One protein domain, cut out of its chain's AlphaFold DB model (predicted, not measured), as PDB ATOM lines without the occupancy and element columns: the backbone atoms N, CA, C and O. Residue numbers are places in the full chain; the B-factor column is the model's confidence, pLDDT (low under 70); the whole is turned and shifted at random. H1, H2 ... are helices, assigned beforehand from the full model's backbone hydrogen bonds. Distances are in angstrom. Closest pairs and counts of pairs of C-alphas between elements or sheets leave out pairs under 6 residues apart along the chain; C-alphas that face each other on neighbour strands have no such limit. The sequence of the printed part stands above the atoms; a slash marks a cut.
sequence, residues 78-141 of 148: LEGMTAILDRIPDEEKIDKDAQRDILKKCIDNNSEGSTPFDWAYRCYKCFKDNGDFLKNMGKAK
ATOM      1  N   LEU A  78     -46.477 -25.274 111.516       95.31
ATOM      2  CA  LEU A  78     -45.993 -25.281 112.902       95.31
ATOM      3  C   LEU A  78     -46.681 -24.193 113.742       95.31
ATOM      4  O   LEU A  78     -47.019 -24.438 114.902       95.31
ATOM      5  N   GLU A  79     -46.914 -23.016 113.157       94.25
ATOM      6  CA  GLU A  79     -47.643 -21.924 113.807       94.25
ATOM      7  C   GLU A  79     -49.078 -22.343 114.134       94.25
ATOM      8  O   GLU A  79     -49.490 -22.246 115.290       94.25
ATOM      9  N   GLY A  80     -49.815 -22.872 113.153       94.25
ATOM     10  CA  GLY A  80     -51.210 -23.256 113.351       94.25
ATOM     11  C   GLY A  80     -51.373 -24.410 114.340       94.25
ATOM     12  O   GLY A  80     -52.213 -24.361 115.238       94.25
ATOM     13  N   MET A  81     -50.496 -25.411 114.266       95.00
ATOM     14  CA  MET A  81     -50.486 -26.520 115.222       95.00
ATOM     15  C   MET A  81     -50.144 -26.056 116.646       95.00
ATOM     16  O   MET A  81     -50.746 -26.533 117.608       95.00
ATOM     17  N   THR A  82     -49.228 -25.092 116.796       94.88
ATOM     18  CA  THR A  82     -48.916 -24.487 118.103       94.88
ATOM     19  C   THR A  82     -50.099 -23.680 118.635       94.88
ATOM     20  O   THR A  82     -50.436 -23.789 119.809       94.88
ATOM     21  N   ALA A  83     -50.788 -22.930 117.776       93.31
ATOM     22  CA  ALA A  83     -51.971 -22.174 118.172       93.31
ATOM     23  C   ALA A  83     -53.135 -23.084 118.617       93.31
ATOM     24  O   ALA A  83     -53.863 -22.734 119.544       93.31
ATOM     25  N   ILE A  84     -53.291 -24.278 118.027       92.25
ATOM     26  CA  ILE A  84     -54.243 -25.292 118.522       92.25
ATOM     27  C   ILE A  84     -53.816 -25.819 119.893       92.25
ATOM     28  O   ILE A  84     -54.640 -25.912 120.801       92.25
ATOM     29  N   LEU A  85     -52.532 -26.133 120.064       93.75
ATOM     30  CA  LEU A  85     -51.983 -26.596 121.337       93.75
ATOM     31  C   LEU A  85     -52.195 -25.570 122.467       93.75
ATOM     32  O   LEU A  85     -52.510 -25.941 123.599       93.75
ATOM     33  N   ASP A  86     -52.081 -24.280 122.158       92.56
ATOM     34  CA  ASP A  86     -52.311 -23.194 123.112       92.56
ATOM     35  C   ASP A  86     -53.773 -23.108 123.577       92.56
ATOM     36  O   ASP A  86     -54.035 -22.622 124.678       92.56
ATOM     37  N   ARG A  87     -54.721 -23.646 122.792       90.94
ATOM     38  CA  ARG A  87     -56.143 -23.760 123.159       90.94
ATOM     39  C   ARG A  87     -56.464 -24.963 124.046       90.94
ATOM     40  O   ARG A  87     -57.621 -25.130 124.442       90.94
ATOM     41  N   ILE A  88     -55.486 -25.805 124.374       91.44
ATOM     42  CA  ILE A  88     -55.675 -26.820 125.409       91.44
ATOM     43  C   ILE A  88     -55.804 -26.107 126.763       91.44
ATOM     44  O   ILE A  88     -54.909 -25.340 127.128       91.44
ATOM     45  N   PRO A  89     -56.874 -26.349 127.530       91.88
ATOM     46  CA  PRO A  89     -57.041 -25.728 128.836       91.88
ATOM     47  C   PRO A  89     -55.990 -26.191 129.851       91.88
ATOM     48  O   PRO A  89     -55.575 -27.351 129.840       91.88
ATOM     49  N   ASP A  90     -55.585 -25.316 130.768       91.19
ATOM     50  CA  ASP A  90     -54.565 -25.656 131.768       91.19
ATOM     51  C   ASP A  90     -55.053 -26.731 132.762       91.19
ATOM     52  O   ASP A  90     -54.241 -27.485 133.305       91.19
ATOM     53  N   GLU A  91     -56.374 -26.886 132.950       93.75
ATOM     54  CA  GLU A  91     -56.952 -27.965 133.761       93.75
ATOM     55  C   GLU A  91     -56.648 -29.378 133.233       93.75
ATOM     56  O   GLU A  91     -56.680 -30.336 134.008       93.75
ATOM     57  N   GLU A  92     -56.277 -29.514 131.953       92.94
ATOM     58  CA  GLU A  92     -55.857 -30.788 131.357       92.94
ATOM     59  C   GLU A  92     -54.472 -31.248 131.834       92.94
ATOM     60  O   GLU A  92     -54.097 -32.398 131.590       92.94
ATOM     61  N   LYS A  93     -53.716 -30.373 132.522       92.69
ATOM     62  CA  LYS A  93     -52.384 -30.652 133.094       92.69
ATOM     63  C   LYS A  93     -51.402 -31.254 132.080       92.69
ATOM     64  O   LYS A  93     -50.598 -32.121 132.421       92.69
ATOM     65  N   ILE A  94     -51.483 -30.805 130.828       93.75
ATOM     66  CA  ILE A  94     -50.578 -31.220 129.755       93.75
ATOM     67  C   ILE A  94     -49.323 -30.353 129.788       93.75
ATOM     68  O   ILE A  94     -49.402 -29.128 129.862       93.75
ATOM     69  N   ASP A  95     -48.163 -30.992 129.661       95.50
ATOM     70  CA  ASP A  95     -46.904 -30.300 129.403       95.50
ATOM     71  C   ASP A  95     -46.883 -29.785 127.954       95.50
ATOM     72  O   ASP A  95     -46.515 -30.504 127.017       95.50
ATOM     73  N   LYS A  96     -47.347 -28.542 127.767       94.75
ATOM     74  CA  LYS A  96     -47.417 -27.878 126.458       94.75
ATOM     75  C   LYS A  96     -46.028 -27.696 125.838       94.75
ATOM     76  O   LYS A  96     -45.920 -27.777 124.620       94.75
ATOM     77  N   ASP A  97     -44.970 -27.511 126.623       96.00
ATOM     78  CA  ASP A  97     -43.617 -27.355 126.073       96.00
ATOM     79  C   ASP A  97     -43.107 -28.671 125.487       96.00
ATOM     80  O   ASP A  97     -42.653 -28.693 124.341       96.00
ATOM     81  N   ALA A  98     -43.326 -29.787 126.187       96.50
ATOM     82  CA  ALA A  98     -43.051 -31.109 125.633       96.50
ATOM     83  C   ALA A  98     -43.848 -31.376 124.339       96.50
ATOM     84  O   ALA A  98     -43.315 -31.956 123.392       96.50
ATOM     85  N   GLN A  99     -45.106 -30.919 124.248       97.12
ATOM     86  CA  GLN A  99     -45.883 -31.044 123.004       97.12
ATOM     87  C   GLN A  99     -45.314 -30.169 121.869       97.12
ATOM     88  O   GLN A  99     -45.269 -30.616 120.721       97.12
ATOM     89  N   ARG A 100     -44.843 -28.946 122.161       97.06
ATOM     90  CA  ARG A 100     -44.186 -28.071 121.166       97.06
ATOM     91  C   ARG A 100     -42.895 -28.683 120.637       97.06
ATOM     92  O   ARG A 100     -42.595 -28.542 119.452       97.06
ATOM     93  N   ASP A 101     -42.141 -29.375 121.478       97.56
ATOM     94  CA  ASP A 101     -40.920 -30.051 121.043       97.56
ATOM     95  C   ASP A 101     -41.220 -31.249 120.136       97.56
ATOM     96  O   ASP A 101     -40.512 -31.464 119.150       97.56
ATOM     97  N   ILE A 102     -42.324 -31.966 120.377       97.75
ATOM     98  CA  ILE A 102     -42.818 -33.002 119.457       97.75
ATOM     99  C   ILE A 102     -43.207 -32.390 118.104       97.75
ATOM    100  O   ILE A 102     -42.824 -32.936 117.069       97.75
ATOM    101  N   LEU A 103     -43.896 -31.240 118.087       97.44
ATOM    102  CA  LEU A 103     -44.217 -30.527 116.843       97.44
ATOM    103  C   LEU A 103     -42.957 -30.204 116.033       97.44
ATOM    104  O   LEU A 103     -42.866 -30.581 114.869       97.44
ATOM    105  N   LYS A 104     -41.961 -29.566 116.660       97.06
ATOM    106  CA  LYS A 104     -40.693 -29.203 116.000       97.06
ATOM    107  C   LYS A 104     -39.909 -30.419 115.510       97.06
ATOM    108  O   LYS A 104     -39.202 -30.327 114.513       97.06
ATOM    109  N   LYS A 105     -39.997 -31.541 116.227       96.94
ATOM    110  CA  LYS A 105     -39.315 -32.791 115.877       96.94
ATOM    111  C   LYS A 105     -39.977 -33.504 114.696       96.94
ATOM    112  O   LYS A 105     -39.273 -34.091 113.883       96.94
ATOM    113  N   CYS A 106     -41.307 -33.521 114.652       97.62
ATOM    114  CA  CYS A 106     -42.066 -34.338 113.706       97.62
ATOM    115  C   CYS A 106     -42.489 -33.597 112.434       97.62
ATOM    116  O   CYS A 106     -42.752 -34.256 111.431       97.62
ATOM    117  N   ILE A 107     -42.572 -32.264 112.458       96.62
ATOM    118  CA  ILE A 107     -42.830 -31.460 111.258       96.62
ATOM    119  C   ILE A 107     -41.504 -31.277 110.512       96.62
ATOM    120  O   ILE A 107     -40.648 -30.501 110.933       96.62
ATOM    121  N   ASP A 108     -41.336 -32.014 109.414       93.81
ATOM    122  CA  ASP A 108     -40.178 -31.909 108.518       93.81
ATOM    123  C   ASP A 108     -40.484 -31.061 107.265       93.81
ATOM    124  O   ASP A 108     -41.624 -30.675 107.033       93.81
ATOM    125  N   ASN A 109     -39.460 -30.764 106.455       94.25
ATOM    126  CA  ASN A 109     -39.546 -29.937 105.240       94.25
ATOM    127  C   ASN A 109     -39.626 -30.745 103.924       94.25
ATOM    128  O   ASN A 109     -39.298 -30.224 102.859       94.25
ATOM    129  N   ASN A 110     -39.979 -32.029 103.994       96.25
ATOM    130  CA  ASN A 110     -40.009 -32.976 102.877       96.25
ATOM    131  C   ASN A 110     -38.704 -33.118 102.080       96.25
ATOM    132  O   ASN A 110     -38.734 -33.297 100.862       96.25
ATOM    133  N   SER A 111     -37.543 -33.074 102.737       93.12
ATOM    134  CA  SER A 111     -36.245 -33.266 102.060       93.12
ATOM    135  C   SER A 111     -36.128 -34.579 101.261       93.12
ATOM    136  O   SER A 111     -35.331 -34.663 100.330       93.12
ATOM    137  N   GLU A 112     -36.954 -35.582 101.577       92.56
ATOM    138  CA  GLU A 112     -37.055 -36.868 100.874       92.56
ATOM    139  C   GLU A 112     -37.825 -36.795  99.538       92.56
ATOM    140  O   GLU A 112     -37.852 -37.777  98.798       92.56
ATOM    141  N   GLY A 113     -38.472 -35.666  99.217       93.69
ATOM    142  CA  GLY A 113     -39.241 -35.495  97.979       93.69
ATOM    143  C   GLY A 113     -40.466 -36.410  97.882       93.69
ATOM    144  O   GLY A 113     -40.853 -36.820  96.788       93.69
ATOM    145  N   SER A 114     -41.059 -36.773  99.022       95.75
ATOM    146  CA  SER A 114     -42.225 -37.657  99.077       95.75
ATOM    147  C   SER A 114     -43.469 -36.988  98.496       95.75
ATOM    148  O   SER A 114     -43.563 -35.759  98.442       95.75
ATOM    149  N   THR A 115     -44.465 -37.791  98.106       96.06
ATOM    150  CA  THR A 115     -45.779 -37.242  97.742       96.06
ATOM    151  C   THR A 115     -46.393 -36.504  98.941       96.06
ATOM    152  O   THR A 115     -46.080 -36.851 100.083       96.06
ATOM    153  N   PRO A 116     -47.304 -35.532  98.740       94.50
ATOM    154  CA  PRO A 116     -47.931 -34.830  99.861       94.50
ATOM    155  C   PRO A 116     -48.639 -35.765 100.848       94.50
ATOM    156  O   PRO A 116     -48.623 -35.528 102.052       94.50
ATOM    157  N   PHE A 117     -49.233 -36.854 100.349       93.56
ATOM    158  CA  PHE A 117     -49.848 -37.867 101.202       93.56
ATOM    159  C   PHE A 117     -48.803 -38.578 102.069       93.56
ATOM    160  O   PHE A 117     -48.965 -38.635 103.285       93.56
ATOM    161  N   ASP A 118     -47.732 -39.093 101.459       94.50
ATOM    162  CA  ASP A 118     -46.697 -39.845 102.177       94.50
ATOM    163  C   ASP A 118     -45.947 -38.956 103.174       94.50
ATOM    164  O   ASP A 118     -45.635 -39.391 104.282       94.50
ATOM    165  N   TRP A 119     -45.724 -37.690 102.815       96.31
ATOM    166  CA  TRP A 119     -45.145 -36.689 103.704       96.31
ATOM    167  C   TRP A 119     -46.039 -36.434 104.922       96.31
ATOM    168  O   TRP A 119     -45.589 -36.591 106.059       96.31
ATOM    169  N   ALA A 120     -47.322 -36.126 104.710       95.00
ATOM    170  CA  ALA A 120     -48.265 -35.935 105.807       95.00
ATOM    171  C   ALA A 120     -48.359 -37.188 106.690       95.00
ATOM    172  O   ALA A 120     -48.392 -37.085 107.918       95.00
ATOM    173  N   TYR A 121     -48.369 -38.374 106.074       92.56
ATOM    174  CA  TYR A 121     -48.459 -39.644 106.784       92.56
ATOM    175  C   TYR A 121     -47.204 -39.934 107.618       92.56
ATOM    176  O   TYR A 121     -47.320 -40.426 108.741       92.56
ATOM    177  N   ARG A 122     -46.009 -39.583 107.125       94.38
ATOM    178  CA  ARG A 122     -44.750 -39.671 107.883       94.38
ATOM    179  C   ARG A 122     -44.784 -38.775 109.122       94.38
ATOM    180  O   ARG A 122     -44.505 -39.259 110.220       94.38
ATOM    181  N   CYS A 123     -45.200 -37.516 108.972       94.88
ATOM    182  CA  CYS A 123     -45.380 -36.591 110.095       94.88
ATOM    183  C   CYS A 123     -46.405 -37.135 111.107       94.88
ATOM    184  O   CYS A 123     -46.131 -37.196 112.306       94.88
ATOM    185  N   TYR A 124     -47.556 -37.622 110.627       92.44
ATOM    186  CA  TYR A 124     -48.585 -38.249 111.461       92.44
ATOM    187  C   TYR A 124     -48.064 -39.463 112.236       92.44
ATOM    188  O   TYR A 124     -48.322 -39.598 113.433       92.44
ATOM    189  N   LYS A 125     -47.302 -40.342 111.579       91.81
ATOM    190  CA  LYS A 125     -46.687 -41.496 112.233       91.81
ATOM    191  C   LYS A 125     -45.722 -41.051 113.331       91.81
ATOM    192  O   LYS A 125     -45.787 -41.584 114.431       91.81
ATOM    193  N   CYS A 126     -44.905 -40.029 113.074       95.50
ATOM    194  CA  CYS A 126     -44.049 -39.447 114.103       95.50
ATOM    195  C   CYS A 126     -44.873 -38.933 115.294       95.50
ATOM    196  O   CYS A 126     -44.560 -39.272 116.433       95.50
ATOM    197  N   PHE A 127     -45.964 -38.196 115.069       94.62
ATOM    198  CA  PHE A 127     -46.854 -37.758 116.149       94.62
ATOM    199  C   PHE A 127     -47.417 -38.925 116.968       94.62
ATOM    200  O   PHE A 127     -47.403 -38.875 118.196       94.62
ATOM    201  N   LYS A 128     -47.873 -39.987 116.296       90.31
ATOM    202  CA  LYS A 128     -48.389 -41.202 116.939       90.31
ATOM    203  C   LYS A 128     -47.324 -41.912 117.783       90.31
ATOM    204  O   LYS A 128     -47.635 -42.409 118.861       90.31
ATOM    205  N   ASP A 129     -46.085 -41.951 117.307       94.00
ATOM    206  CA  ASP A 129     -44.986 -42.650 117.976       94.00
ATOM    207  C   ASP A 129     -44.411 -41.853 119.171       94.00
ATOM    208  O   ASP A 129     -43.659 -42.402 119.977       94.00
ATOM    209  N   ASN A 130     -44.773 -40.571 119.334       93.88
ATOM    210  CA  ASN A 130     -44.319 -39.713 120.436       93.88
ATOM    211  C   ASN A 130     -45.394 -39.553 121.534       93.88
ATOM    212  O   ASN A 130     -45.779 -38.446 121.914       93.88
ATOM    213  N   GLY A 131     -45.838 -40.686 122.086       88.38
ATOM    214  CA  GLY A 131     -46.666 -40.746 123.294       88.38
ATOM    215  C   GLY A 131     -48.113 -40.294 123.086       88.38
ATOM    216  O   GLY A 131     -48.756 -40.649 122.103       88.38
ATOM    217  N   ASP A 132     -48.636 -39.509 124.030       91.94
ATOM    218  CA  ASP A 132     -50.035 -39.057 124.042       91.94
ATOM    219  C   ASP A 132     -50.288 -37.817 123.158       91.94
ATOM    220  O   ASP A 132     -51.335 -37.184 123.282       91.94
ATOM    221  N   PHE A 133     -49.372 -37.446 122.253       92.94
ATOM    222  CA  PHE A 133     -49.462 -36.190 121.496       92.94
ATOM    223  C   PHE A 133     -50.799 -36.007 120.765       92.94
ATOM    224  O   PHE A 133     -51.495 -35.015 120.979       92.94
ATOM    225  N   LEU A 134     -51.210 -36.983 119.947       89.94
ATOM    226  CA  LEU A 134     -52.469 -36.894 119.195       89.94
ATOM    227  C   LEU A 134     -53.693 -36.829 120.122       89.94
ATOM    228  O   LEU A 134     -54.641 -36.092 119.857       89.94
ATOM    229  N   LYS A 135     -53.650 -37.557 121.242       89.88
ATOM    230  CA  LYS A 135     -54.692 -37.529 122.275       89.88
ATOM    231  C   LYS A 135     -54.762 -36.163 122.960       89.88
ATOM    232  O   LYS A 135     -55.854 -35.680 123.240       89.88
ATOM    233  N   ASN A 136     -53.614 -35.542 123.219       92.19
ATOM    234  CA  ASN A 136     -53.528 -34.218 123.819       92.19
ATOM    235  C   ASN A 136     -54.080 -33.152 122.872       92.19
ATOM    236  O   ASN A 136     -54.927 -32.370 123.286       92.19
ATOM    237  N   MET A 137     -53.691 -33.177 121.595       89.62
ATOM    238  CA  MET A 137     -54.215 -32.252 120.582       89.62
ATOM    239  C   MET A 137     -55.749 -32.290 120.482       89.62
ATOM    240  O   MET A 137     -56.375 -31.246 120.322       89.62
ATOM    241  N   GLY A 138     -56.368 -33.462 120.665       86.81
ATOM    242  CA  GLY A 138     -57.828 -33.617 120.685       86.81
ATOM    243  C   GLY A 138     -58.556 -32.929 121.850       86.81
ATOM    244  O   GLY A 138     -59.781 -32.881 121.846       86.81
ATOM    245  N   LYS A 139     -57.838 -32.394 122.846       88.44
ATOM    246  CA  LYS A 139     -58.410 -31.646 123.982       88.44
ATOM    247  C   LYS A 139     -58.461 -30.136 123.752       88.44
ATOM    248  O   LYS A 139     -58.916 -29.398 124.629       88.44
ATOM    249  N   ALA A 140     -57.958 -29.656 122.616       87.81
ATOM    250  CA  ALA A 140     -58.049 -28.248 122.265       87.81
ATOM    251  C   ALA A 140     -59.523 -27.834 122.149       87.81
ATOM    252  O   ALA A 140     -60.311 -28.489 121.467       87.81
ATOM    253  N   LYS A 141     -59.905 -26.742 122.819       82.25
ATOM    254  CA  LYS A 141     -61.265 -26.204 122.721       82.25
ATOM    255  C   LYS A 141     -61.354 -25.301 121.493       82.25
ATOM    256  O   LYS A 141     -60.614 -24.325 121.386       82.25
TER     257      LYS A 141
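AT A GLANCE: This is residues 78 to 141 of the 148 residues of the protein "OBP16" of Episyrphus balteatus (UniProt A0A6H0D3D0). Three helices fold back and forth in two successive helical hairpins, H1 with H2 and H2 with H3, and short H4 turns in near the end of H1 and the first half of H2. The loops 87 to 95 and 107 to 115 lie at opposite ends of the long axis. The 64 printed residues, all helix in class with H1 to H4 in order, are compact, with a radius of gyration of the C-alphas of 12.3 A and spans of 40 by 21 by 17 A.

IN THESE COORDINATES: Find C-alpha 78 at (-45.993, -25.281, 112.902); H1 runs from there to 86, 12.2 A. H2 covers 96 to 106, 15.3 A; H3 116 to 129, 19.9 A; H4 133 to 137, ending at (-54.215, -32.252, 120.582).

HOW THE PARTS SIT: H1 touches H2, C-alphas 82 and 100 closest at 6.7 A, opposite ways at a shallow tilt of 24 degrees. With residues 123 to 127 alone, H3 touches H2, C-alphas 123 and 106 closest at 5.4 A, opposite ways at a steep tilt of 42 degrees. H3 and H4 only just touch, only at the corner, with 3 pairs of C-alphas within 8 A, the closest 127 and 133 at 6.2 A. H1 and H3 are apart. In H1 to H4 every O i to N i+4 pair is within hydrogen-bond range.

THE WHOLE: The farthest C-alphas, 91 and 113, are 40.6 A apart; the printed part has no cut or long link, and no printed residue is under 70 in pLDDT.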